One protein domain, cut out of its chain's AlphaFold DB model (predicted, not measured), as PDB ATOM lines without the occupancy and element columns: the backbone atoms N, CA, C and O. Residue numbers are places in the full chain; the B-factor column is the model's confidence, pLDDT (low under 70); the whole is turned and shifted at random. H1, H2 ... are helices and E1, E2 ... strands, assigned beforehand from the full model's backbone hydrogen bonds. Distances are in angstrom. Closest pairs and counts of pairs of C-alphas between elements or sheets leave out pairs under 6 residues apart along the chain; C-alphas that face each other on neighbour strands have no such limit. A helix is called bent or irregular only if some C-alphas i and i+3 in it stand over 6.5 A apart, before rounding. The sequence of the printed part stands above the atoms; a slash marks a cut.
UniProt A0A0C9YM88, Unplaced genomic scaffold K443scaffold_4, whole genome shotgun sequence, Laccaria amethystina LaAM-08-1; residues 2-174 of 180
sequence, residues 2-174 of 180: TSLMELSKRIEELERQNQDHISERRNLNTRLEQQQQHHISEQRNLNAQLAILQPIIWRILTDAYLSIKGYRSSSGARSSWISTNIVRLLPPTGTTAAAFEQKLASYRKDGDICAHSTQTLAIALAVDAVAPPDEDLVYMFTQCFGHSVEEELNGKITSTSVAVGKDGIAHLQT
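Overview. This is residues 2 to 174 of the 180 residues of an uncharacterized protein of Laccaria amethystina LaAM-08-1 (UniProt A0A0C9YM88). One very long helical arm, H1a, sticks out with residues 2 to 46 from a small compact body. There H1b, the arm beyond the bend, has the small sheet E1 E2 E3 packed on one side of it, and H3, H4 and H5 also pack on it at steep tilts; H2 packs on H3, and H6 on H4. The printed part has 173 residues, mostly helix, with six named helices and three strands in the order H1 H2 H3 E1 H4 H5 H6 E2 E3; the antiparallel sheet runs E1 E2 E3. The whole is extended, radius of gyration of the C-alphas 27.4 A, spanning 103 by 33 by 27 A.

Arrangement. Start at H1, residues 2 to 68, one helix by its hydrogen bonds but bent, with C-alphas 52 and 55 7.1 A apart; arms H1a, 2 to 52, and H1b, 55 to 68, stand at a steep tilt of 59 degrees. H2, 78 to 89, is irregular, C-alphas 84 and 87 being 8.1 A apart, and makes a helical hairpin with H3, 97 to 109; their closest C-alphas, Ile 86 and Ala 97, are 6.0 A apart. H3 touches H1b with residues 104 to 108 alone, closest C-alphas Arg 108 and Arg 59, 5.1 A. H1b is on the sheet of E1, 117 to 119, E2, 161 to 164, and E3, 170 to 173, at a height of 8.2 A: two layers, a helix on one face of a sheet. Look for N 118 and O 162, 2.8 A, and in the hairpin E2 and E3 for N 171 and O 163, 2.7 A. H4, 120 to 128, only grazes the sheet; it makes a hairpin with H5, 135 to 145, at a shallow tilt of 10 degrees, closest C-alphas Val 127 and Leu 137, 6.4 A. H5 touches H1b, closest C-alphas Cys 144 and Tyr 65, 5.8 A. H6, 149 to 153, touches H4, closest C-alphas Val 149 and Ala 124, 5.1 A. O i to N i+4 pairs are within hydrogen-bond range throughout H1a, H1b, H4, H5 and H6, 6 of 8 in H2 and 8 of 9 in H3.

Along the chain. Find C-alpha 2 at (40.929, -29.926, 102.152); H1a runs 75.6 A to C-alpha 52 at (-33.253, -23.317, 89.435). H1b spans 20.2 A, H3 18.8 A. E3 ends at C-alpha 173, (-42.733, -41.571, 101.633).

Size, cuts and confidence. The farthest C-alphas, Thr 2 and Gly 76, are 103.2 A apart. The printed part has no cut and no long link. Its mean pLDDT is 86.7; residue 2, residues 109 to 116 and 164 to 174 are under 70.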
ATOM      1  N   THR A   2      42.146 -29.088 102.246       63.78
ATOM      2  CA  THR A   2      40.929 -29.926 102.152       63.78
ATOM      3  C   THR A   2      39.631 -29.259 102.648       63.78
ATOM      4  O   THR A   2      38.589 -29.428 102.031       63.78
ATOM      5  N   SER A   3      39.693 -28.428 103.695       81.06
ATOM      6  CA  SER A   3      38.503 -27.842 104.348       81.06
ATOM      7  C   SER A   3      37.744 -26.793 103.511       81.06
ATOM      8  O   SER A   3      36.521 -26.716 103.585       81.06
ATOM      9  N   LEU A   4      38.440 -26.011 102.677       83.88
ATOM     10  CA  LEU A   4      37.805 -25.021 101.791       83.88
ATOM     11  C   LEU A   4      37.019 -25.690 100.656       83.88
ATOM     12  O   LEU A   4      35.938 -25.238 100.301       83.88
ATOM     13  N   MET A   5      37.542 -26.800 100.131       86.88
ATOM     14  CA  MET A   5      36.906 -27.562  99.057       86.88
ATOM     15  C   MET A   5      35.651 -28.300  99.549       86.88
ATOM     16  O   MET A   5      34.650 -28.361  98.838       86.88
ATOM     17  N   GLU A   6      35.666 -28.802 100.789       89.88
ATOM     18  CA  GLU A   6      34.476 -29.369 101.442       89.88
ATOM     19  C   GLU A   6      33.390 -28.316 101.698       89.88
ATOM     20  O   GLU A   6      32.210 -28.590 101.469       89.88
ATOM     21  N   LEU A   7      33.773 -27.103 102.117       90.69
ATOM     22  CA  LEU A   7      32.838 -25.991 102.308       90.69
ATOM     23  C   LEU A   7      32.195 -25.547 100.989       90.69
ATOM     24  O   LEU A   7      30.975 -25.408 100.946       90.69
ATOM     25  N   SER A   8      32.969 -25.396  99.910       92.69
ATOM     26  CA  SER A   8      32.422 -25.073  98.581       92.69
ATOM     27  C   SER A   8      31.420 -26.122  98.106       92.69
ATOM     28  O   SER A   8      30.309 -25.773  97.718       92.69
ATOM     29  N   LYS A   9      31.752 -27.411  98.243       93.44
ATOM     30  CA  LYS A   9      30.836 -28.501  97.883       93.44
ATOM     31  C   LYS A   9      29.552 -28.482  98.720       93.44
ATOM     32  O   LYS A   9      28.479 -28.820  98.225       93.44
ATOM     33  N   ARG A  10      29.641 -28.095  99.998       93.69
ATOM     34  CA  ARG A  10      28.470 -27.976 100.876       93.69
ATOM     35  C   ARG A  10      27.585 -26.786 100.510       93.69
ATOM     36  O   ARG A  10      26.370 -26.909 100.630       93.69
ATOM     37  N   ILE A  11      28.174 -25.670 100.077       94.62
ATOM     38  CA  ILE A  11      27.437 -24.495  99.588       94.62
ATOM     39  C   ILE A  11      26.671 -24.853  98.313       94.62
ATOM     40  O   ILE A  11      25.463 -24.652  98.279       94.62
ATOM     41  N   GLU A  12      27.330 -25.474  97.330       94.81
ATOM     42  CA  GLU A  12      26.687 -25.908  96.078       94.81
ATOM     43  C   GLU A  12      25.509 -26.865  96.334       94.81
ATOM     44  O   GLU A  12      24.438 -26.728  95.742       94.81
ATOM     45  N   GLU A  13      25.671 -27.813  97.263       95.12
ATOM     46  CA  GLU A  13      24.600 -28.738  97.649       95.12
ATOM     47  C   GLU A  13      23.417 -28.012  98.311       95.12
ATOM     48  O   GLU A  13      22.262 -28.292  97.995       95.12
ATOM     49  N   LEU A  14      23.681 -27.059  99.211       94.50
ATOM     50  CA  LEU A  14      22.631 -26.277  99.871       94.50
ATOM     51  C   LEU A  14      21.896 -25.358  98.892       94.50
ATOM     52  O   LEU A  14      20.679 -25.213  98.995       94.50
ATOM     53  N   GLU A  15      22.604 -24.754  97.940       95.69
ATOM     54  CA  GLU A  15      21.998 -23.950  96.876       95.69
ATOM     55  C   GLU A  15      21.079 -24.802  96.003       95.69
ATOM     56  O   GLU A  15      19.952 -24.391  95.715       95.69
ATOM     57  N   ARG A  16      21.509 -26.022  95.662       95.25
ATOM     58  CA  ARG A  16      20.681 -26.974  94.919       95.25
ATOM     59  C   ARG A  16      19.427 -27.363  95.699       95.25
ATOM     60  O   ARG A  16      18.329 -27.256  95.164       95.25
ATOM     61  N   GLN A  17      19.571 -27.730  96.971       95.31
ATOM     62  CA  GLN A  17      18.438 -28.070  97.842       95.31
ATOM     63  C   GLN A  17      17.465 -26.898  98.009       95.31
ATOM     64  O   GLN A  17      16.251 -27.085  97.984       95.31
ATOM     65  N   ASN A  18      17.979 -25.676  98.149       95.44
ATOM     66  CA  ASN A  18      17.143 -24.487  98.261       95.44
ATOM     67  C   ASN A  18      16.378 -24.224  96.955       95.44
ATOM     68  O   ASN A  18      15.186 -23.923  96.984       95.44
ATOM     69  N   GLN A  19      17.027 -24.405  95.803       95.81
ATOM     70  CA  GLN A  19      16.375 -24.287  94.501       95.81
ATOM     71  C   GLN A  19      15.289 -25.355  94.301       95.81
ATOM     72  O   GLN A  19      14.191 -25.031  93.837       95.81
ATOM     73  N   ASP A  20      15.557 -26.596  94.714       95.38
ATOM     74  CA  ASP A  20      14.590 -27.694  94.695       95.38
ATOM     75  C   ASP A  20      13.379 -27.353  95.582       95.38
ATOM     76  O   ASP A  20      12.240 -27.393  95.110       95.38
ATOM     77  N   HIS A  21      13.597 -26.880  96.815       94.38
ATOM     78  CA  HIS A  21      12.522 -26.451  97.723       94.38
ATOM     79  C   HIS A  21      11.716 -25.259  97.182       94.38
ATOM     80  O   HIS A  21      10.494 -25.204  97.344       94.38
ATOM     81  N   ILE A  22      12.366 -24.288  96.531       96.38
ATOM     82  CA  ILE A  22      11.680 -23.162  95.874       96.38
ATOM     83  C   ILE A  22      10.783 -23.681  94.747       96.38
ATOM     84  O   ILE A  22       9.642 -23.229  94.613       96.38
ATOM     85  N   SER A  23      11.276 -24.628  93.948       95.25
ATOM     86  CA  SER A  23      10.499 -25.235  92.867       95.25
ATOM     87  C   SER A  23       9.298 -26.026  93.403       95.25
ATOM     88  O   SER A  23       8.186 -25.878  92.891       95.25
ATOM     89  N   GLU A  24       9.477 -26.770  94.496       96.31
ATOM     90  CA  GLU A  24       8.415 -27.529  95.154       96.31
ATOM     91  C   GLU A  24       7.335 -26.607  95.728       96.31
ATOM     92  O   GLU A  24       6.148 -26.815  95.477       96.31
ATOM     93  N   ARG A  25       7.726 -25.526  96.417       95.00
ATOM     94  CA  ARG A  25       6.780 -24.516  96.924       95.00
ATOM     95  C   ARG A  25       5.966 -23.869  95.811       95.00
ATOM     96  O   ARG A  25       4.768 -23.667  95.986       95.00
ATOM     97  N   ARG A  26       6.586 -23.560  94.667       95.81
ATOM     98  CA  ARG A  26       5.855 -23.036  93.502       95.81
ATOM     99  C   ARG A  26       4.827 -24.045  93.002       95.81
ATOM    100  O   ARG A  26       3.671 -23.677  92.832       95.81
ATOM    101  N   ASN A  27       5.216 -25.311  92.854       96.06
ATOM    102  CA  ASN A  27       4.304 -26.370  92.421       96.06
ATOM    103  C   ASN A  27       3.132 -26.569  93.395       96.06
ATOM    104  O   ASN A  27       1.994 -26.731  92.957       96.06
ATOM    105  N   LEU A  28       3.388 -26.540  94.706       95.69
ATOM    106  CA  LEU A  28       2.348 -26.647  95.734       95.69
ATOM    107  C   LEU A  28       1.386 -25.459  95.700       95.69
ATOM    108  O   LEU A  28       0.176 -25.672  95.727       95.69
ATOM    109  N   ASN A  29       1.899 -24.234  95.575       96.06
ATOM    110  CA  ASN A  29       1.054 -23.045  95.456       96.06
ATOM    111  C   ASN A  29       0.176 -23.107  94.203       96.06
ATOM    112  O   ASN A  29      -1.025 -22.881  94.298       96.06
ATOM    113  N   THR A  30       0.731 -23.509  93.057       95.62
ATOM    114  CA  THR A  30      -0.058 -23.685  91.828       95.62
ATOM    115  C   THR A  30      -1.149 -24.744  91.996       95.62
ATOM    116  O   THR A  30      -2.275 -24.537  91.549       95.62
ATOM    117  N   ARG A  31      -0.865 -25.868  92.669       95.50
ATOM    118  CA  ARG A  31      -1.884 -26.893  92.965       95.50
ATOM    119  C   ARG A  31      -2.976 -26.366  93.891       95.50
ATOM    120  O   ARG A  31      -4.147 -26.648  93.654       95.50
ATOM    121  N   LEU A  32      -2.605 -25.601  94.914       94.75
ATOM    122  CA  LEU A  32      -3.556 -25.001  95.846       94.75
ATOM    123  C   LEU A  32      -4.474 -24.002  95.131       94.75
ATOM    124  O   LEU A  32      -5.686 -24.050  95.312       94.75
ATOM    125  N   GLU A  33      -3.918 -23.148  94.272       94.62
ATOM    126  CA  GLU A  33      -4.686 -22.203  93.452       94.62
ATOM    127  C   GLU A  33      -5.649 -22.927  92.502       94.62
ATOM    128  O   GLU A  33      -6.815 -22.547  92.385       94.62
ATOM    129  N   GLN A  34      -5.197 -24.011  91.861       94.25
ATOM    130  CA  GLN A  34      -6.045 -24.845  91.006       94.25
ATOM    131  C   GLN A  34      -7.188 -25.498  91.793       94.25
ATOM    132  O   GLN A  34      -8.330 -25.464  91.340       94.25
ATOM    133  N   GLN A  35      -6.909 -26.047  92.979       94.00
ATOM    134  CA  GLN A  35      -7.934 -26.627  93.852       94.00
ATOM    135  C   GLN A  35      -8.945 -25.580  94.322       94.00
ATOM    136  O   GLN A  35     -10.147 -25.832  94.295       94.00
ATOM    137  N   GLN A  36      -8.484 -24.388  94.703       93.25
ATOM    138  CA  GLN A  36      -9.370 -23.292  95.095       93.25
ATOM    139  C   GLN A  36     -10.283 -22.868  93.943       93.25
ATOM    140  O   GLN A  36     -11.488 -22.723  94.142       93.25
ATOM    141  N   GLN A  37      -9.746 -22.713  92.730       91.62
ATOM    142  CA  GLN A  37     -10.562 -22.373  91.563       91.62
ATOM    143  C   GLN A  37     -11.566 -23.472  91.215       91.62
ATOM    144  O   GLN A  37     -12.719 -23.164  90.905       91.62
ATOM    145  N   HIS A  38     -11.165 -24.741  91.323       92.62
ATOM    146  CA  HIS A  38     -12.067 -25.872  91.137       92.62
ATOM    147  C   HIS A  38     -13.235 -25.810  92.126       92.62
ATOM    148  O   HIS A  38     -14.384 -25.749  91.696       92.62
ATOM    149  N   HIS A  39     -12.951 -25.685  93.426       86.62
ATOM    150  CA  HIS A  39     -13.982 -25.577  94.460       86.62
ATOM    151  C   HIS A  39     -14.915 -24.380  94.255       86.62
ATOM    152  O   HIS A  39     -16.130 -24.522  94.379       86.62
ATOM    153  N   ILE A  40     -14.382 -23.212  93.881       87.88
ATOM    154  CA  ILE A  40     -15.204 -22.031  93.577       87.88
ATOM    155  C   ILE A  40     -16.125 -22.304  92.381       87.88
ATOM    156  O   ILE A  40     -17.295 -21.917  92.398       87.88
ATOM    157  N   SER A  41     -15.615 -22.952  91.334       87.25
ATOM    158  CA  SER A  41     -16.404 -23.274  90.142       87.25
ATOM    159  C   SER A  41     -17.513 -24.286  90.438       87.25
ATOM    160  O   SER A  41     -18.653 -24.082  90.016       87.25
ATOM    161  N   GLU A  42     -17.217 -25.315  91.235       88.62
ATOM    162  CA  GLU A  42     -18.189 -26.308  91.693       88.62
ATOM    163  C   GLU A  42     -19.268 -25.657  92.552       88.62
ATOM    164  O   GLU A  42     -20.454 -25.853  92.299       88.62
ATOM    165  N   GLN A  43     -18.875 -24.818  93.511       81.31
ATOM    166  CA  GLN A  43     -19.813 -24.111  94.377       81.31
ATOM    167  C   GLN A  43     -20.740 -23.194  93.573       81.31
ATOM    168  O   GLN A  43     -21.945 -23.163  93.813       81.31
ATOM    169  N   ARG A  44     -20.214 -22.479  92.570       80.81
ATOM    170  CA  ARG A  44     -21.037 -21.660  91.665       80.81
ATOM    171  C   ARG A  44     -22.021 -22.504  90.863       80.81
ATOM    172  O   ARG A  44     -23.172 -22.102  90.723       80.81
ATOM    173  N   ASN A  45     -21.585 -23.655  90.354       84.19
ATOM    174  CA  ASN A  45     -22.448 -24.566  89.607       84.19
ATOM    175  C   ASN A  45     -23.571 -25.128  90.494       84.19
ATOM    176  O   ASN A  45     -24.735 -25.097  90.103       84.19
ATOM    177  N   LEU A  46     -23.243 -25.568  91.710       81.94
ATOM    178  CA  LEU A  46     -24.224 -26.063  92.678       81.94
ATOM    179  C   LEU A  46     -25.225 -24.977  93.076       81.94
ATOM    180  O   LEU A  46     -26.427 -25.224  93.059       81.94
ATOM    181  N   ASN A  47     -24.759 -23.755  93.343       79.81
ATOM    182  CA  ASN A  47     -25.640 -22.629  93.651       79.81
ATOM    183  C   ASN A  47     -26.571 -22.288  92.480       79.81
ATOM    184  O   ASN A  47     -27.746 -21.999  92.696       79.81
ATOM    185  N   ALA A  48     -26.079 -22.352  91.239       80.44
ATOM    186  CA  ALA A  48     -26.911 -22.137  90.057       80.44
ATOM    187  C   ALA A  48     -27.989 -23.226  89.908       80.44
ATOM    188  O   ALA A  48     -29.141 -22.914  89.614       80.44
ATOM    189  N   GLN A  49     -27.642 -24.491  90.157       81.62
ATOM    190  CA  GLN A  49     -28.604 -25.597  90.143       81.62
ATOM    191  C   GLN A  49     -29.641 -25.465  91.264       81.62
ATOM    192  O   GLN A  49     -30.835 -25.623  91.013       81.62
ATOM    193  N   LEU A  50     -29.210 -25.115  92.479       80.81
ATOM    194  CA  LEU A  50     -30.111 -24.843  93.600       80.81
ATOM    195  C   LEU A  50     -31.069 -23.695  93.280       80.81
ATOM    196  O   LEU A  50     -32.262 -23.839  93.519       80.81
ATOM    197  N   ALA A  51     -30.593 -22.603  92.680       80.56
ATOM    198  CA  ALA A  51     -31.441 -21.471  92.306       80.56
ATOM    199  C   ALA A  51     -32.550 -21.865  91.311       80.56
ATOM    200  O   ALA A  51     -33.673 -21.377  91.408       80.56
ATOM    201  N   ILE A  52     -32.260 -22.783  90.382       81.12
ATOM    202  CA  ILE A  52     -33.253 -23.317  89.435       81.12
ATOM    203  C   ILE A  52     -34.294 -24.190  90.154       81.12
ATOM    204  O   ILE A  52     -35.474 -24.160  89.809       81.12
ATOM    205  N   LEU A  53     -33.874 -24.968  91.155       82.88
ATOM    206  CA  LEU A  53     -34.739 -25.918  91.863       82.88
ATOM    207  C   LEU A  53     -35.485 -25.306  93.057       82.88
ATOM    208  O   LEU A  53     -36.500 -25.855  93.484       82.88
ATOM    209  N   GLN A  54     -35.023 -24.174  93.587       86.19
ATOM    210  CA  GLN A  54     -35.596 -23.501  94.754       86.19
ATOM    211  C   GLN A  54     -37.113 -23.288  94.647       86.19
ATOM    212  O   GLN A  54     -37.817 -23.696  95.570       86.19
ATOM    213  N   PRO A  55     -37.669 -22.754  93.542       85.12
ATOM    214  CA  PRO A  55     -39.114 -22.557  93.436       85.12
ATOM    215  C   PRO A  55     -39.924 -23.857  93.536       85.12
ATOM    216  O   PRO A  55     -40.983 -23.903  94.164       85.12
ATOM    217  N   ILE A  56     -39.397 -24.939  92.960       84.19
ATOM    218  CA  ILE A  56     -39.981 -26.281  93.055       84.19
ATOM    219  C   ILE A  56     -39.940 -26.772  94.507       84.19
ATOM    220  O   ILE A  56     -40.934 -27.271  95.032       84.19
ATOM    221  N   ILE A  57     -38.806 -26.596  95.176       88.25
ATOM    222  CA  ILE A  57     -38.611 -27.010  96.566       88.25
ATOM    223  C   ILE A  57     -39.548 -26.242  97.513       88.25
ATOM    224  O   ILE A  57     -40.189 -26.852  98.371       88.25
ATOM    225  N   TRP A  58     -39.716 -24.933  97.311       88.56
ATOM    226  CA  TRP A  58     -40.654 -24.097  98.069       88.56
ATOM    227  C   TRP A  58     -42.096 -24.505  97.885       88.56
ATOM    228  O   TRP A  58     -42.849 -24.575  98.863       88.56
ATOM    229  N   ARG A  59     -42.478 -24.850  96.657       86.81
ATOM    230  CA  ARG A  59     -43.797 -25.403  96.372       86.81
ATOM    231  C   ARG A  59     -44.039 -26.683  97.171       86.81
ATOM    232  O   ARG A  59     -45.077 -26.787  97.826       86.81
ATOM    233  N   ILE A  60     -43.082 -27.614  97.152       87.88
ATOM    234  CA  ILE A  60     -43.177 -28.900  97.858       87.88
ATOM    235  C   ILE A  60     -43.269 -28.691  99.373       87.88
ATOM    236  O   ILE A  60     -44.167 -29.245 100.007       87.88
ATOM    237  N   LEU A  61     -42.398 -27.862  99.957       90.56
ATOM    238  CA  LEU A  61     -42.419 -27.566 101.393       90.56
ATOM    239  C   LEU A  61     -43.733 -26.893 101.817       90.56
ATOM    240  O   LEU A  61     -44.307 -27.250 102.844       90.56
ATOM    241  N   THR A  62     -44.251 -25.967 101.006       90.56
ATOM    242  CA  THR A  62     -45.546 -25.312 101.251       90.56
ATOM    243  C   THR A  62     -46.687 -26.327 101.226       90.56
ATOM    244  O   THR A  62     -47.516 -26.345 102.134       90.56
ATOM    245  N   ASP A  63     -46.746 -27.194 100.214       87.75
ATOM    246  CA  ASP A  63     -47.804 -28.205 100.115       87.75
ATOM    247  C   ASP A  63     -47.710 -29.241 101.254       87.75
ATOM    248  O   ASP A  63     -48.747 -29.651 101.785       87.75
ATOM    249  N   ALA A  64     -46.498 -29.602 101.694       88.50
ATOM    250  CA  ALA A  64     -46.278 -30.437 102.878       88.50
ATOM    251  C   ALA A  64     -46.802 -29.762 104.143       88.50
ATOM    252  O   ALA A  64     -47.598 -30.350 104.878       88.50
ATOM    253  N   TYR A  65     -46.431 -28.500 104.347       92.19
ATOM    254  CA  TYR A  65     -46.842 -27.724 105.508       92.19
ATOM    255  C   TYR A  65     -48.364 -27.578 105.592       92.19
ATOM    256  O   TYR A  65     -48.971 -27.793 106.640       92.19
ATOM    257  N   LEU A  66     -49.023 -27.275 104.475       90.44
ATOM    258  CA  LEU A  66     -50.481 -27.173 104.440       90.44
ATOM    259  C   LEU A  66     -51.151 -28.524 104.720       90.44
ATOM    260  O   LEU A  66     -52.140 -28.567 105.456       90.44
ATOM    261  N   SER A  67     -50.604 -29.617 104.181       88.06
ATOM    262  CA  SER A  67     -51.104 -30.980 104.399       88.06
ATOM    263  C   SER A  67     -51.090 -31.364 105.879       88.06
ATOM    264  O   SER A  67     -52.129 -31.746 106.426       88.06
ATOM    265  N   ILE A  68     -49.958 -31.172 106.568       89.12
ATOM    266  CA  ILE A  68     -49.846 -31.485 108.003       89.12
ATOM    267  C   ILE A  68     -50.759 -30.597 108.861       89.12
ATOM    268  O   ILE A  68     -51.225 -31.019 109.916       89.12
ATOM    269  N   LYS A  69     -51.072 -29.378 108.396       91.44
ATOM    270  CA  LYS A  69     -52.026 -28.463 109.046       91.44
ATOM    271  C   LYS A  69     -53.486 -28.763 108.674       91.44
ATOM    272  O   LYS A  69     -54.391 -28.037 109.091       91.44
ATOM    273  N   GLY A  70     -53.728 -29.838 107.925       88.94
ATOM    274  CA  GLY A  70     -55.051 -30.388 107.647       88.94
ATOM    275  C   GLY A  70     -55.682 -29.933 106.334       88.94
ATOM    276  O   GLY A  70     -56.880 -30.148 106.148       88.94
ATOM    277  N   TYR A  71     -54.934 -29.293 105.431       88.44
ATOM    278  CA  TYR A  71     -55.450 -28.953 104.105       88.44
ATOM    279  C   TYR A  71     -55.617 -30.217 103.265       88.44
ATOM    280  O   TYR A  71     -54.714 -31.046 103.175       88.44
ATOM    281  N   ARG A  72     -56.770 -30.342 102.607       84.06
ATOM    282  CA  ARG A  72     -57.046 -31.393 101.623       84.06
ATOM    283  C   ARG A  72     -57.691 -30.777 100.390       84.06
ATOM    284  O   ARG A  72     -58.306 -29.718 100.473       84.06
ATOM    285  N   SER A  73     -57.629 -31.470  99.257       78.12
ATOM    286  CA  SER A  73     -58.313 -31.051  98.022       78.12
ATOM    287  C   SER A  73     -59.830 -30.883  98.206       78.12
ATOM    288  O   SER A  73     -60.438 -30.008  97.596       78.12
ATOM    289  N   SER A  74     -60.436 -31.656  99.111       82.62
ATOM    290  CA  SER A  74     -61.846 -31.529  99.499       82.62
ATOM    291  C   SER A  74     -62.153 -30.318 100.387       82.62
ATOM    292  O   SER A  74     -63.320 -30.002 100.595       82.62
ATOM    293  N   SER A  75     -61.141 -29.618 100.910       85.38
ATOM    294  CA  SER A  75     -61.315 -28.440 101.772       85.38
ATOM    295  C   SER A  75     -61.648 -27.154 101.002       85.38
ATOM    296  O   SER A  75     -61.705 -26.081 101.600       85.38
ATOM    297  N   GLY A  76     -61.870 -27.255  99.690       86.75
ATOM    298  CA  GLY A  76     -62.171 -26.133  98.809       86.75
ATOM    299  C   GLY A  76     -60.917 -25.482  98.229       86.75
ATOM    300  O   GLY A  76     -59.835 -26.067  98.195       86.75
ATOM    301  N   ALA A  77     -61.069 -24.253  97.732       87.56
ATOM    302  CA  ALA A  77     -59.955 -23.516  97.150       87.56
ATOM    303  C   ALA A  77     -58.861 -23.266  98.200       87.56
ATOM    304  O   ALA A  77     -59.116 -22.668  99.246       87.56
ATOM    305  N   ARG A  78     -57.622 -23.678  97.891       86.25
ATOM    306  CA  ARG A  78     -56.459 -23.527  98.781       86.25
ATOM    307  C   ARG A  78     -56.305 -22.112  99.334       86.25
ATOM    308  O   ARG A  78     -56.066 -21.968 100.522       86.25
ATOM    309  N   SER A  79     -56.434 -21.084  98.492       88.62
ATOM    310  CA  SER A  79     -56.310 -19.683  98.917       88.62
ATOM    311  C   SER A  79     -57.347 -19.333  99.979       88.62
ATOM    312  O   SER A  79     -56.976 -18.912 101.065       88.62
ATOM    313  N   SER A  80     -58.626 -19.613  99.719       92.19
ATOM    314  CA  SER A  80     -59.707 -19.393 100.685       92.19
ATOM    315  C   SER A  80     -59.491 -20.169 101.984       92.19
ATOM    316  O   SER A  80     -59.746 -19.649 103.071       92.19
ATOM    317  N   TRP A  81     -58.988 -21.403 101.888       93.38
ATOM    318  CA  TRP A  81     -58.658 -22.201 103.061       93.38
ATOM    319  C   TRP A  81     -57.501 -21.599 103.858       93.38
ATOM    320  O   TRP A  81     -57.605 -21.532 105.079       93.38
ATOM    321  N   ILE A  82     -56.431 -21.135 103.201       93.25
ATOM    322  CA  ILE A  82     -55.301 -20.461 103.859       93.25
ATOM    323  C   ILE A  82     -55.804 -19.226 104.599       93.25
ATOM    324  O   ILE A  82     -55.585 -19.146 105.803       93.25
ATOM    325  N   SER A  83     -56.542 -18.328 103.937       94.56
ATOM    326  CA  SER A  83     -57.047 -17.098 104.564       94.56
ATOM    327  C   SER A  83     -57.921 -17.402 105.785       94.56
ATOM    328  O   SER A  83     -57.761 -16.801 106.844       94.56
ATOM    329  N   THR A  84     -58.805 -18.401 105.677       96.19
ATOM    330  CA  THR A  84     -59.693 -18.819 106.781       96.19
ATOM    331  C   THR A  84     -58.916 -19.395 107.966       96.19
ATOM    332  O   THR A  84     -59.368 -19.330 109.106       96.19
ATOM    333  N   ASN A  85     -57.744 -19.974 107.709       96.06
ATOM    334  CA  ASN A  85     -56.972 -20.720 108.694       96.06
ATOM    335  C   ASN A  85     -55.629 -20.071 109.032       96.06
ATOM    336  O   ASN A  85     -54.810 -20.691 109.706       96.06
ATOM    337  N   ILE A  86     -55.390 -18.829 108.611       95.50
ATOM    338  CA  ILE A  86     -54.070 -18.200 108.699       95.50
ATOM    339  C   ILE A  86     -53.533 -18.162 110.134       95.50
ATOM    340  O   ILE A  86     -52.359 -18.432 110.362       95.50
ATOM    341  N   VAL A  87     -54.415 -17.973 111.120       93.38
ATOM    342  CA  VAL A  87     -54.068 -17.959 112.550       93.38
ATOM    343  C   VAL A  87     -53.424 -19.272 113.010       93.38
ATOM    344  O   VAL A  87     -52.476 -19.237 113.785       93.38
ATOM    345  N   ARG A  88     -53.883 -20.432 112.515       92.56
ATOM    346  CA  ARG A  88     -53.286 -21.740 112.866       92.56
ATOM    347  C   ARG A  88     -52.062 -22.103 112.027       92.56
ATOM    348  O   ARG A  88     -51.373 -23.075 112.335       92.56
ATOM    349  N   LEU A  89     -51.845 -21.384 110.928       94.38
ATOM    350  CA  LEU A  89     -50.714 -21.584 110.028       94.38
ATOM    351  C   LEU A  89     -49.507 -20.739 110.434       94.38
ATOM    352  O   LEU A  89     -48.404 -21.067 110.014       94.38
ATOM    353  N   LEU A  90     -49.706 -19.687 111.228       95.50
ATOM    354  CA  LEU A  90     -48.656 -18.753 111.609       95.50
ATOM    355  C   LEU A  90     -47.507 -19.425 112.383       95.50
ATOM    356  O   LEU A  90     -47.751 -20.054 113.419       95.50
ATOM    357  N   PRO A  91     -46.258 -19.270 111.915       93.88
ATOM    358  CA  PRO A  91     -45.072 -19.587 112.694       93.88
ATOM    359  C   PRO A  91     -44.917 -18.641 113.899       93.88
ATOM    360  O   PRO A  91     -45.296 -17.469 113.818       93.88
ATOM    361  N   PRO A  92     -44.326 -19.099 115.016       93.06
ATOM    362  CA  PRO A  92     -44.021 -18.266 116.178       93.06
ATOM    363  C   PRO A  92     -42.733 -17.435 115.975       93.06
ATOM    364  O   PRO A  92     -41.861 -17.419 116.835       93.06
ATOM    365  N   THR A  93     -42.611 -16.760 114.832       91.50
ATOM    366  CA  THR A  93     -41.412 -16.025 114.358       91.50
ATOM    367  C   THR A  93     -41.603 -14.503 114.369       91.50
ATOM    368  O   THR A  93     -40.718 -13.737 114.004       91.50
ATOM    369  N   GLY A  94     -42.792 -14.030 114.758       89.31
ATOM    370  CA  GLY A  94     -43.159 -12.610 114.698       89.31
ATOM    371  C   GLY A  94     -43.688 -12.148 113.334       89.31
ATOM    372  O   GLY A  94     -44.111 -10.996 113.210       89.31
ATOM    373  N   THR A  95     -43.741 -13.028 112.329       92.94
ATOM    374  CA  THR A  95     -44.366 -12.738 111.031       92.94
ATOM    375  C   THR A  95     -45.868 -12.475 111.189       92.94
ATOM    376  O   THR A  95     -46.586 -13.187 111.890       92.94
ATOM    377  N   THR A  96     -46.379 -11.437 110.520       96.00
ATOM    378  CA  THR A  96     -47.820 -11.128 110.542       96.00
ATOM    379  C   THR A  96     -48.619 -12.098 109.668       96.00
ATOM    380  O   THR A  96     -48.109 -12.612 108.675       96.00
ATOM    381  N   ALA A  97     -49.906 -12.295 109.979       94.50
ATOM    382  CA  ALA A  97     -50.812 -13.139 109.187       94.50
ATOM    383  C   ALA A  97     -50.781 -12.796 107.689       94.50
ATOM    384  O   ALA A  97     -50.610 -13.676 106.851       94.50
ATOM    385  N   ALA A  98     -50.883 -11.504 107.363       94.00
ATOM    386  CA  ALA A  98     -50.888 -11.030 105.984       94.00
ATOM    387  C   ALA A  98     -49.549 -11.288 105.273       94.00
ATOM    388  O   ALA A  98     -49.541 -11.721 104.122       94.00
ATOM    389  N   ALA A  99     -48.421 -11.061 105.957       94.75
ATOM    390  CA  ALA A  99     -47.099 -11.321 105.395       94.75
ATOM    391  C   ALA A  99     -46.879 -12.820 105.147       94.75
ATOM    392  O   ALA A  99     -46.399 -13.208 104.081       94.75
ATOM    393  N   PHE A 100     -47.287 -13.671 106.091       95.44
ATOM    394  CA  PHE A 100     -47.159 -15.117 105.948       95.44
ATOM    395  C   PHE A 100     -48.076 -15.672 104.848       95.44
ATOM    396  O   PHE A 100     -47.654 -16.498 104.042       95.44
ATOM    397  N   GLU A 101     -49.309 -15.173 104.737       94.31
ATOM    398  CA  GLU A 101     -50.224 -15.545 103.653       94.31
ATOM    399  C   GLU A 101     -49.657 -15.180 102.273       94.31
ATOM    400  O   GLU A 101     -49.681 -16.002 101.351       94.31
ATOM    401  N   GLN A 102     -49.091 -13.977 102.133       92.62
ATOM    402  CA  GLN A 102     -48.413 -13.558 100.905       92.62
ATOM    403  C   GLN A 102     -47.196 -14.435 100.591       92.62
ATOM    404  O   GLN A 102     -47.012 -14.810  99.432       92.62
ATOM    405  N   LYS A 103     -46.413 -14.808 101.609       91.75
ATOM    406  CA  LYS A 103     -45.258 -15.708 101.487       91.75
ATOM    407  C   LYS A 103     -45.669 -17.100 100.983       91.75
ATOM    408  O   LYS A 103     -45.113 -17.600 100.010       91.75
ATOM    409  N   LEU A 104     -46.716 -17.702 101.553       91.00
ATOM    410  CA  LEU A 104     -47.250 -18.985 101.064       91.00
ATOM    411  C   LEU A 104     -47.765 -18.887  99.616       91.00
ATOM    412  O   LEU A 104     -47.674 -19.847  98.845       91.00
ATOM    413  N   ALA A 105     -48.321 -17.735  99.230       87.31
ATOM    414  CA  ALA A 105     -48.793 -17.503  97.872       87.31
ATOM    415  C   ALA A 105     -47.648 -17.315  96.860       87.31
ATOM    416  O   ALA A 105     -47.788 -17.778  95.725       87.31
ATOM    417  N   SER A 106     -46.536 -16.668  97.233       87.25
ATOM    418  CA  SER A 106     -45.382 -16.462  96.341       87.25
ATOM    419  C   SER A 106     -44.656 -17.769  96.049       87.25
ATOM    420  O   SER A 106     -44.505 -18.124  94.883       87.25
ATOM    421  N   TYR A 107     -44.354 -18.569  97.074       85.31
ATOM    422  CA  TYR A 107     -43.706 -19.883  96.927       85.31
ATOM    423  C   TYR A 107     -44.475 -20.867  96.047       85.31
ATOM    424  O   TYR A 107     -43.920 -21.835  95.537       85.31
ATOM    425  N   ARG A 108     -45.771 -20.621  95.839       74.00
ATOM    426  CA  ARG A 108     -46.583 -21.384  94.899       74.00
ATOM    427  C   ARG A 108     -46.461 -20.910  93.453       74.00
ATOM    428  O   ARG A 108     -46.588 -21.745  92.562       74.00
ATOM    429  N   LYS A 109     -46.334 -19.604  93.218       69.06
ATOM    430  CA  LYS A 109     -46.371 -19.026  91.865       69.06
ATOM    431  C   LYS A 109     -45.175 -19.451  91.021       69.06
ATOM    432  O   LYS A 109     -45.333 -19.602  89.816       69.06
ATOM    433  N   ASP A 110     -44.036 -19.670  91.666       60.97
ATOM    434  CA  ASP A 110     -42.757 -19.786  90.970       60.97
ATOM    435  C   ASP A 110     -42.353 -21.244  90.665       60.97
ATOM    436  O   ASP A 110     -41.383 -21.475  89.949       60.97
ATOM    437  N   GLY A 111     -43.088 -22.243  91.173       59.00
ATOM    438  CA  GLY A 111     -42.812 -23.669  90.944       59.00
ATOM    439  C   GLY A 111     -43.601 -24.270  89.773       59.00
ATOM    440  O   GLY A 111     -44.780 -23.962  89.592       59.00
ATOM    441  N   ASP A 112     -42.971 -25.170  89.011       56.09
ATOM    442  CA  ASP A 112     -43.636 -25.947  87.954       56.09
ATOM    443  C   ASP A 112     -44.841 -26.728  88.522       56.09
ATOM    444  O   ASP A 112     -44.772 -27.342  89.591       56.09
ATOM    445  N   ILE A 113     -45.952 -26.732  87.781       55.81
ATOM    446  CA  ILE A 113     -47.176 -27.489  88.087       55.81
ATOM    447  C   ILE A 113     -46.876 -29.004  88.136       55.81
ATOM    448  O   ILE A 113     -47.604 -29.756  88.785       55.81
ATOM    449  N   CYS A 114     -45.785 -29.438  87.494       51.78
ATOM    450  CA  CYS A 114     -45.343 -30.829  87.373       51.78
ATOM    451  C   CYS A 114     -44.214 -31.236  88.343       51.78
ATOM    452  O   CYS A 114     -43.594 -32.283  88.173       51.78
ATOM    453  N   ALA A 115     -43.907 -30.443  89.371       58.84
ATOM    454  CA  ALA A 115     -42.937 -30.850  90.384       58.84
ATOM    455  C   ALA A 115     -43.492 -31.976  91.277       58.84
ATOM    456  O   ALA A 115     -44.389 -31.749  92.089       58.84
ATOM    457  N   HIS A 116     -42.961 -33.194  91.132       65.81
ATOM    458  CA  HIS A 116     -43.572 -34.390  91.726       65.81
ATOM    459  C   HIS A 116     -42.848 -34.958  92.945       65.81
ATOM    460  O   HIS A 116     -43.496 -35.627  93.745       65.81
ATOM    461  N   SER A 117     -41.549 -34.706  93.124       75.56
ATOM    462  CA  SER A 117     -40.824 -35.224  94.286       75.56
ATOM    463  C   SER A 117     -39.471 -34.567  94.518       75.56
ATOM    464  O   SER A 117     -38.796 -34.178  93.569       75.56
ATOM    465  N   THR A 118     -39.041 -34.531  95.775       83.81
ATOM    466  CA  THR A 118     -37.682 -34.170  96.191       83.81
ATOM    467  C   THR A 118     -37.268 -34.985  97.425       83.81
ATOM    468  O   THR A 118     -38.020 -35.848  97.880       83.81
ATOM    469  N   GLN A 119     -36.074 -34.748  97.960       87.94
ATOM    470  CA  GLN A 119     -35.616 -35.300  99.240       87.94
ATOM    471  C   GLN A 119     -35.606 -34.216 100.321       87.94
ATOM    472  O   GLN A 119     -35.389 -33.045 100.010       87.94
ATOM    473  N   THR A 120     -35.780 -34.595 101.587       89.19
ATOM    474  CA  THR A 120     -35.676 -33.676 102.738       89.19
ATOM    475  C   THR A 120     -34.362 -32.895 102.748       89.19
ATOM    476  O   THR A 120     -34.394 -31.692 102.985       89.19
ATOM    477  N   LEU A 121     -33.242 -33.508 102.350       90.38
ATOM    478  CA  LEU A 121     -31.955 -32.821 102.201       90.38
ATOM    479  C   LEU A 121     -31.984 -31.692 101.174       90.38
ATOM    480  O   LEU A 121     -31.447 -30.620 101.429       90.38
ATOM    481  N   ALA A 122     -32.632 -31.888 100.027       89.00
ATOM    482  CA  ALA A 122     -32.756 -30.822  99.038       89.00
ATOM    483  C   ALA A 122     -33.590 -29.652  99.584       89.00
ATOM    484  O   ALA A 122     -33.295 -28.495  99.297       89.00
ATOM    485  N   ILE A 123     -34.597 -29.948 100.415       91.25
ATOM    486  CA  ILE A 123     -35.375 -28.922 101.113       91.25
ATOM    487  C   ILE A 123     -34.495 -28.189 102.130       91.25
ATOM    488  O   ILE A 123     -34.479 -26.963 102.122       91.25
ATOM    489  N   ALA A 124     -33.717 -28.909 102.941       92.00
ATOM    490  CA  ALA A 124     -32.792 -28.318 103.907       92.00
ATOM    491  C   ALA A 124     -31.750 -27.409 103.232       92.00
ATOM    492  O   ALA A 124     -31.564 -26.275 103.661       92.00
ATOM    493  N   LEU A 125     -31.149 -27.860 102.124       90.62
ATOM    494  CA  LEU A 125     -30.207 -27.072 101.320       90.62
ATOM    495  C   LEU A 125     -30.846 -25.806 100.750       90.62
ATOM    496  O   LEU A 125     -30.215 -24.753 100.725       90.62
ATOM    497  N   ALA A 126     -32.098 -25.884 100.296       90.88
ATOM    498  CA  ALA A 126     -32.796 -24.701  99.822       90.88
ATOM    499  C   ALA A 126     -33.041 -23.703 100.960       90.88
ATOM    500  O   ALA A 126     -32.844 -22.510 100.732       90.88
ATOM    501  N   VAL A 127     -33.455 -24.176 102.151       91.81
ATOM    502  CA  VAL A 127     -33.687 -23.345 103.358       91.81
ATOM    503  C   VAL A 127     -32.406 -22.647 103.791       91.81
ATOM    504  O   VAL A 127     -32.430 -21.440 104.020       91.81
ATOM    505  N   ASP A 128     -31.293 -23.372 103.819       91.25
ATOM    506  CA  ASP A 128     -29.971 -22.840 104.166       91.25
ATOM    507  C   ASP A 128     -29.452 -21.812 103.151       91.25
ATOM    508  O   ASP A 128     -28.812 -20.827 103.511       91.25
ATOM    509  N   ALA A 129     -29.795 -21.980 101.871       88.12
ATOM    510  CA  ALA A 129     -29.387 -21.064 100.811       88.12
ATOM    511  C   ALA A 129     -30.103 -19.695 100.841       88.12
ATOM    512  O   ALA A 129     -29.754 -18.814 100.049       88.12
ATOM    513  N   VAL A 130     -31.111 -19.488 101.701       86.69
ATOM    514  CA  VAL A 130     -31.819 -18.201 101.809       86.69
ATOM    515  C   VAL A 130     -31.007 -17.214 102.651       86.69
ATOM    516  O   VAL A 130     -30.711 -17.461 103.817       86.69
ATOM    517  N   ALA A 131     -30.679 -16.059 102.065       83.81
ATOM    518  CA  ALA A 131     -29.954 -14.979 102.730       83.81
ATOM    519  C   ALA A 131     -30.749 -13.654 102.653       83.81
ATOM    520  O   ALA A 131     -30.975 -13.159 101.544       83.81
ATOM    521  N   PRO A 132     -31.144 -13.040 103.789       86.31
ATOM    522  CA  PRO A 132     -30.951 -13.514 105.168       86.31
ATOM    523  C   PRO A 132     -31.774 -14.781 105.486       86.31
ATOM    524  O   PRO A 132     -32.764 -15.017 104.793       86.31
ATOM    525  N   PRO A 133     -31.404 -15.562 106.524       89.00
ATOM    526  CA  PRO A 133     -32.148 -16.756 106.923       89.00
ATOM    527  C   PRO A 133     -33.631 -16.463 107.158       89.00
ATOM    528  O   PRO A 133     -33.984 -15.464 107.786       89.00
ATOM    529  N   ASP A 134     -34.496 -17.349 106.667       93.12
ATOM    530  CA  ASP A 134     -35.946 -17.221 106.809       93.12
ATOM    531  C   ASP A 134     -36.463 -18.169 107.900       93.12
ATOM    532  O   ASP A 134     -36.617 -19.375 107.688       93.12
ATOM    533  N   GLU A 135     -36.746 -17.614 109.080       94.62
ATOM    534  CA  GLU A 135     -37.232 -18.378 110.235       94.62
ATOM    535  C   GLU A 135     -38.572 -19.082 109.968       94.62
ATOM    536  O   GLU A 135     -38.828 -20.149 110.530       94.62
ATOM    537  N   ASP A 136     -39.417 -18.538 109.082       95.12
ATOM    538  CA  ASP A 136     -40.686 -19.178 108.733       95.12
ATOM    539  C   ASP A 136     -40.437 -20.488 107.982       95.12
ATOM    540  O   ASP A 136     -41.097 -21.493 108.252       95.12
ATOM    541  N   LEU A 137     -39.465 -20.495 107.063       94.75
ATOM    542  CA  LEU A 137     -39.081 -21.689 106.312       94.75
ATOM    543  C   LEU A 137     -38.449 -22.745 107.222       94.75
ATOM    544  O   LEU A 137     -38.793 -23.924 107.115       94.75
ATOM    545  N   VAL A 138     -37.591 -22.330 108.157       95.44
ATOM    546  CA  VAL A 138     -36.997 -23.222 109.169       95.44
ATOM    547  C   VAL A 138     -38.083 -23.846 110.050       95.44
ATOM    548  O   VAL A 138     -38.077 -25.057 110.306       95.44
ATOM    549  N   TYR A 139     -39.065 -23.050 110.476       95.56
ATOM    550  CA  TYR A 139     -40.198 -23.549 111.247       95.56
ATOM    551  C   TYR A 139     -41.053 -24.528 110.436       95.56
ATOM    552  O   TYR A 139     -41.370 -25.612 110.924       95.56
ATOM    553  N   MET A 140     -41.400 -24.188 109.190       94.75
ATOM    554  CA  MET A 140     -42.156 -25.073 108.300       94.75
ATOM    555  C   MET A 140     -41.436 -26.407 108.100       94.75
ATOM    556  O   MET A 140     -42.074 -27.453 108.203       94.75
ATOM    557  N   PHE A 141     -40.120 -26.381 107.871       94.62
ATOM    558  CA  PHE A 141     -39.294 -27.583 107.757       94.62
ATOM    559  C   PHE A 141     -39.424 -28.458 109.007       94.62
ATOM    560  O   PHE A 141     -39.823 -29.620 108.921       94.62
ATOM    561  N   THR A 142     -39.189 -27.869 110.180       94.25
ATOM    562  CA  THR A 142     -39.230 -28.586 111.462       94.25
ATOM    563  C   THR A 142     -40.609 -29.189 111.729       94.25
ATOM    564  O   THR A 142     -40.725 -30.333 112.164       94.25
ATOM    565  N   GLN A 143     -41.681 -28.450 111.426       93.06
ATOM    566  CA  GLN A 143     -43.055 -28.931 111.579       93.06
ATOM    567  C   GLN A 143     -43.386 -30.090 110.630       93.06
ATOM    568  O   GLN A 143     -44.133 -30.987 111.011       93.06
ATOM    569  N   CYS A 144     -42.855 -30.066 109.407       91.19
ATOM    570  CA  CYS A 144     -43.085 -31.102 108.401       91.19
ATOM    571  C   CYS A 144     -42.340 -32.398 108.706       91.19
ATOM    572  O   CYS A 144     -42.908 -33.471 108.513       91.19
ATOM    573  N   PHE A 145     -41.087 -32.308 109.149       90.56
ATOM    574  CA  PHE A 145     -40.191 -33.466 109.175       90.56
ATOM    575  C   PHE A 145     -39.753 -33.898 110.579       90.56
ATOM    576  O   PHE A 145     -39.141 -34.954 110.725       90.56
ATOM    577  N   GLY A 146     -40.087 -33.123 111.615       89.81
ATOM    578  CA  GLY A 146     -39.818 -33.477 113.010       89.81
ATOM    579  C   GLY A 146     -38.347 -33.389 113.425       89.81
ATOM    580  O   GLY A 146     -37.998 -33.916 114.476       89.81
ATOM    581  N   HIS A 147     -37.504 -32.743 112.619       91.25
ATOM    582  CA  HIS A 147     -36.077 -32.538 112.870       91.25
ATOM    583  C   HIS A 147     -35.600 -31.187 112.322       91.25
ATOM    584  O   HIS A 147     -36.322 -30.544 111.552       91.25
ATOM    585  N   SER A 148     -34.409 -30.741 112.730       93.69
ATOM    586  CA  SER A 148     -33.859 -29.444 112.319       93.69
ATOM    587  C   SER A 148     -33.204 -29.490 110.937       93.69
ATOM    588  O   SER A 148     -32.720 -30.527 110.481       93.69
ATOM    589  N   VAL A 149     -33.141 -28.329 110.276       92.62
ATOM    590  CA  VAL A 149     -32.398 -28.160 109.016       92.62
ATOM    591  C   VAL A 149     -30.934 -28.578 109.199       92.62
ATOM    592  O   VAL A 149     -30.385 -29.269 108.345       92.62
ATOM    593  N   GLU A 150     -30.307 -28.239 110.332       93.94
ATOM    594  CA  GLU A 150     -28.909 -28.609 110.576       93.94
ATOM    595  C   GLU A 150     -28.728 -30.116 110.768       93.94
ATOM    596  O   GLU A 150     -27.684 -30.651 110.400       93.94
ATOM    597  N   GLU A 151     -29.692 -30.823 111.359       90.69
ATOM    598  CA  GLU A 151     -29.614 -32.282 111.493       90.69
ATOM    599  C   GLU A 151     -29.585 -32.970 110.124       90.69
ATOM    600  O   GLU A 151     -28.786 -33.890 109.926       90.69
ATOM    601  N   GLU A 152     -30.376 -32.471 109.175       91.06
ATOM    602  CA  GLU A 152     -30.409 -32.965 107.798       91.06
ATOM    603  C   GLU A 152     -29.110 -32.627 107.044       91.06
ATOM    604  O   GLU A 152     -28.491 -33.509 106.448       91.06
ATOM    605  N   LEU A 153     -28.630 -31.378 107.125       90.12
ATOM    606  CA  LEU A 153     -27.389 -30.941 106.461       90.12
ATOM    607  C   LEU A 153     -26.139 -31.652 106.989       90.12
ATOM    608  O   LEU A 153     -25.209 -31.925 106.233       90.12
ATOM    609  N   ASN A 154     -26.117 -31.975 108.284       91.25
ATOM    610  CA  ASN A 154     -25.021 -32.717 108.908       91.25
ATOM    611  C   ASN A 154     -25.118 -34.237 108.685       91.25
ATOM    612  O   ASN A 154     -24.288 -34.976 109.216       91.25
ATOM    613  N   GLY A 155     -26.138 -34.722 107.965       86.31
ATOM    614  CA  GLY A 155     -26.345 -36.150 107.722       86.31
ATOM    615  C   GLY A 155     -26.625 -36.956 108.993       86.31
ATOM    616  O   GLY A 155     -26.378 -38.161 109.024       86.31
ATOM    617  N   LYS A 156     -27.124 -36.311 110.059       87.94
ATOM    618  CA  LYS A 156     -27.523 -37.002 111.299       87.94
ATOM    619  C   LYS A 156     -28.794 -37.825 111.101       87.94
ATOM    620  O   LYS A 156     -29.074 -38.716 111.899       87.94
ATOM    621  N   ILE A 157     -29.554 -37.518 110.052       86.31
ATOM    622  CA  ILE A 157     -30.821 -38.149 109.700       86.31
ATOM    623  C   ILE A 157     -30.739 -38.633 108.254       86.31
ATOM    624  O   ILE A 157     -30.101 -38.020 107.400       86.31
ATOM    625  N   THR A 158     -31.348 -39.789 107.983       85.75
ATOM    626  CA  THR A 158     -31.455 -40.310 106.618       85.75
ATOM    627  C   THR A 158     -32.529 -39.548 105.855       85.75
ATOM    628  O   THR A 158     -33.697 -39.547 106.250       85.75
ATOM    629  N   SER A 159     -32.146 -38.965 104.723       86.31
ATOM    630  CA  SER A 159     -33.062 -38.177 103.911       86.31
ATOM    631  C   SER A 159     -34.247 -38.983 103.398       86.31
ATOM    632  O   SER A 159     -34.110 -40.092 102.880       86.31
ATOM    633  N   THR A 160     -35.427 -38.388 103.513       84.81
ATOM    634  CA  THR A 160     -36.709 -38.997 103.173       84.81
ATOM    635  C   THR A 160     -37.247 -38.395 101.879       84.81
ATOM    636  O   THR A 160     -37.056 -37.207 101.609       84.81
ATOM    637  N   SER A 161     -37.916 -39.199 101.048       85.00
ATOM    638  CA  SER A 161     -38.540 -38.681  99.829       85.00
ATOM    639  C   SER A 161     -39.863 -37.982 100.147       85.00
ATOM    640  O   SER A 161     -40.703 -38.490 100.892       85.00
ATOM    641  N   VAL A 162     -40.047 -36.804  99.560       83.81
ATOM    642  CA  VAL A 162     -41.246 -35.976  99.672       83.81
ATOM    643  C   VAL A 162     -41.858 -35.874  98.285       83.81
ATOM    644  O   VAL A 162     -41.229 -35.309  97.395       83.81
ATOM    645  N   ALA A 163     -43.065 -36.406  98.086       78.12
ATOM    646  CA  ALA A 163     -43.732 -36.428  96.784       78.12
ATOM    647  C   ALA A 163     -45.048 -35.649  96.809       78.12
ATOM    648  O   ALA A 163     -45.872 -35.878  97.688       78.12
ATOM    649  N   VAL A 164     -45.279 -34.758  95.843       68.00
ATOM    650  CA  VAL A 164     -46.555 -34.038  95.716       68.00
ATOM    651  C   VAL A 164     -47.482 -34.829  94.797       68.00
ATOM    652  O   VAL A 164     -47.212 -34.997  93.606       68.00
ATOM    653  N   GLY A 165     -48.570 -35.348  95.367       63.06
ATOM    654  CA  GLY A 165     -49.594 -36.104  94.656       63.06
ATOM    655  C   GLY A 165     -50.367 -35.257  93.641       63.06
ATOM    656  O   GLY A 165     -50.288 -34.028  93.618       63.06
ATOM    657  N   LYS A 166     -51.174 -35.913  92.792       58.88
ATOM    658  CA  LYS A 166     -52.047 -35.239  91.800       58.88
ATOM    659  C   LYS A 166     -53.097 -34.317  92.435       58.88
ATOM    660  O   LYS A 166     -53.670 -33.465  91.764       58.88
ATOM    661  N   ASP A 167     -53.359 -34.503  93.719       55.44
ATOM    662  CA  ASP A 167     -54.199 -33.665  94.570       55.44
ATOM    663  C   ASP A 167     -53.474 -32.406  95.090       55.44
ATOM    664  O   ASP A 167     -54.091 -31.558  95.743       55.44
ATOM    665  N   GLY A 168     -52.184 -32.249  94.775       57.34
ATOM    666  CA  GLY A 168     -51.348 -31.144  95.232       57.34
ATOM    667  C   GLY A 168     -51.023 -31.231  96.722       57.34
ATOM    668  O   GLY A 168     -50.869 -30.187  97.364       57.34
ATOM    669  N   ILE A 169     -51.007 -32.444  97.275       62.06
ATOM    670  CA  ILE A 169     -50.669 -32.734  98.667       62.06
ATOM    671  C   ILE A 169     -49.282 -33.374  98.702       62.06
ATOM    672  O   ILE A 169     -49.032 -34.331  97.975       62.06
ATOM    673  N   ALA A 170     -48.377 -32.872  99.547       64.81
ATOM    674  CA  ALA A 170     -47.113 -33.567  99.758       64.81
ATOM    675  C   ALA A 170     -47.310 -34.768 100.696       64.81
ATOM    676  O   ALA A 170     -47.855 -34.644 101.796       64.81
ATOM    677  N   HIS A 171     -46.843 -35.925 100.249       65.88
ATOM    678  CA  HIS A 171     -46.766 -37.165 100.994       65.88
ATOM    679  C   HIS A 171     -45.307 -37.431 101.350       65.88
ATOM    680  O   HIS A 171     -44.435 -37.456 100.478       65.88
ATOM    681  N   LEU A 172     -45.052 -37.656 102.636       66.69
ATOM    682  CA  LEU A 172     -43.790 -38.225 103.090       66.69
ATOM    683  C   LEU A 172     -43.817 -39.711 102.747       66.69
ATOM    684  O   LEU A 172     -44.666 -40.446 103.252       66.69
ATOM    685  N   GLN A 173     -42.926 -40.148 101.864       62.72
ATOM    686  CA  GLN A 173     -42.733 -41.571 101.633       62.72
ATOM    687  C   GLN A 173     -41.760 -42.078 102.682       62.72
ATOM    688  O   GLN A 173     -40.631 -41.601 102.740       62.72
ATOM    689  N   THR A 174     -42.168 -43.047 103.499       54.53
ATOM    690  CA  THR A 174     -41.216 -43.775 104.335       54.53
ATOM    691  C   THR A 174     -40.155 -44.385 103.429       54.53
ATOM    692  O   THR A 174     -40.463 -45.170 102.530       54.53
TER     693      THR A 174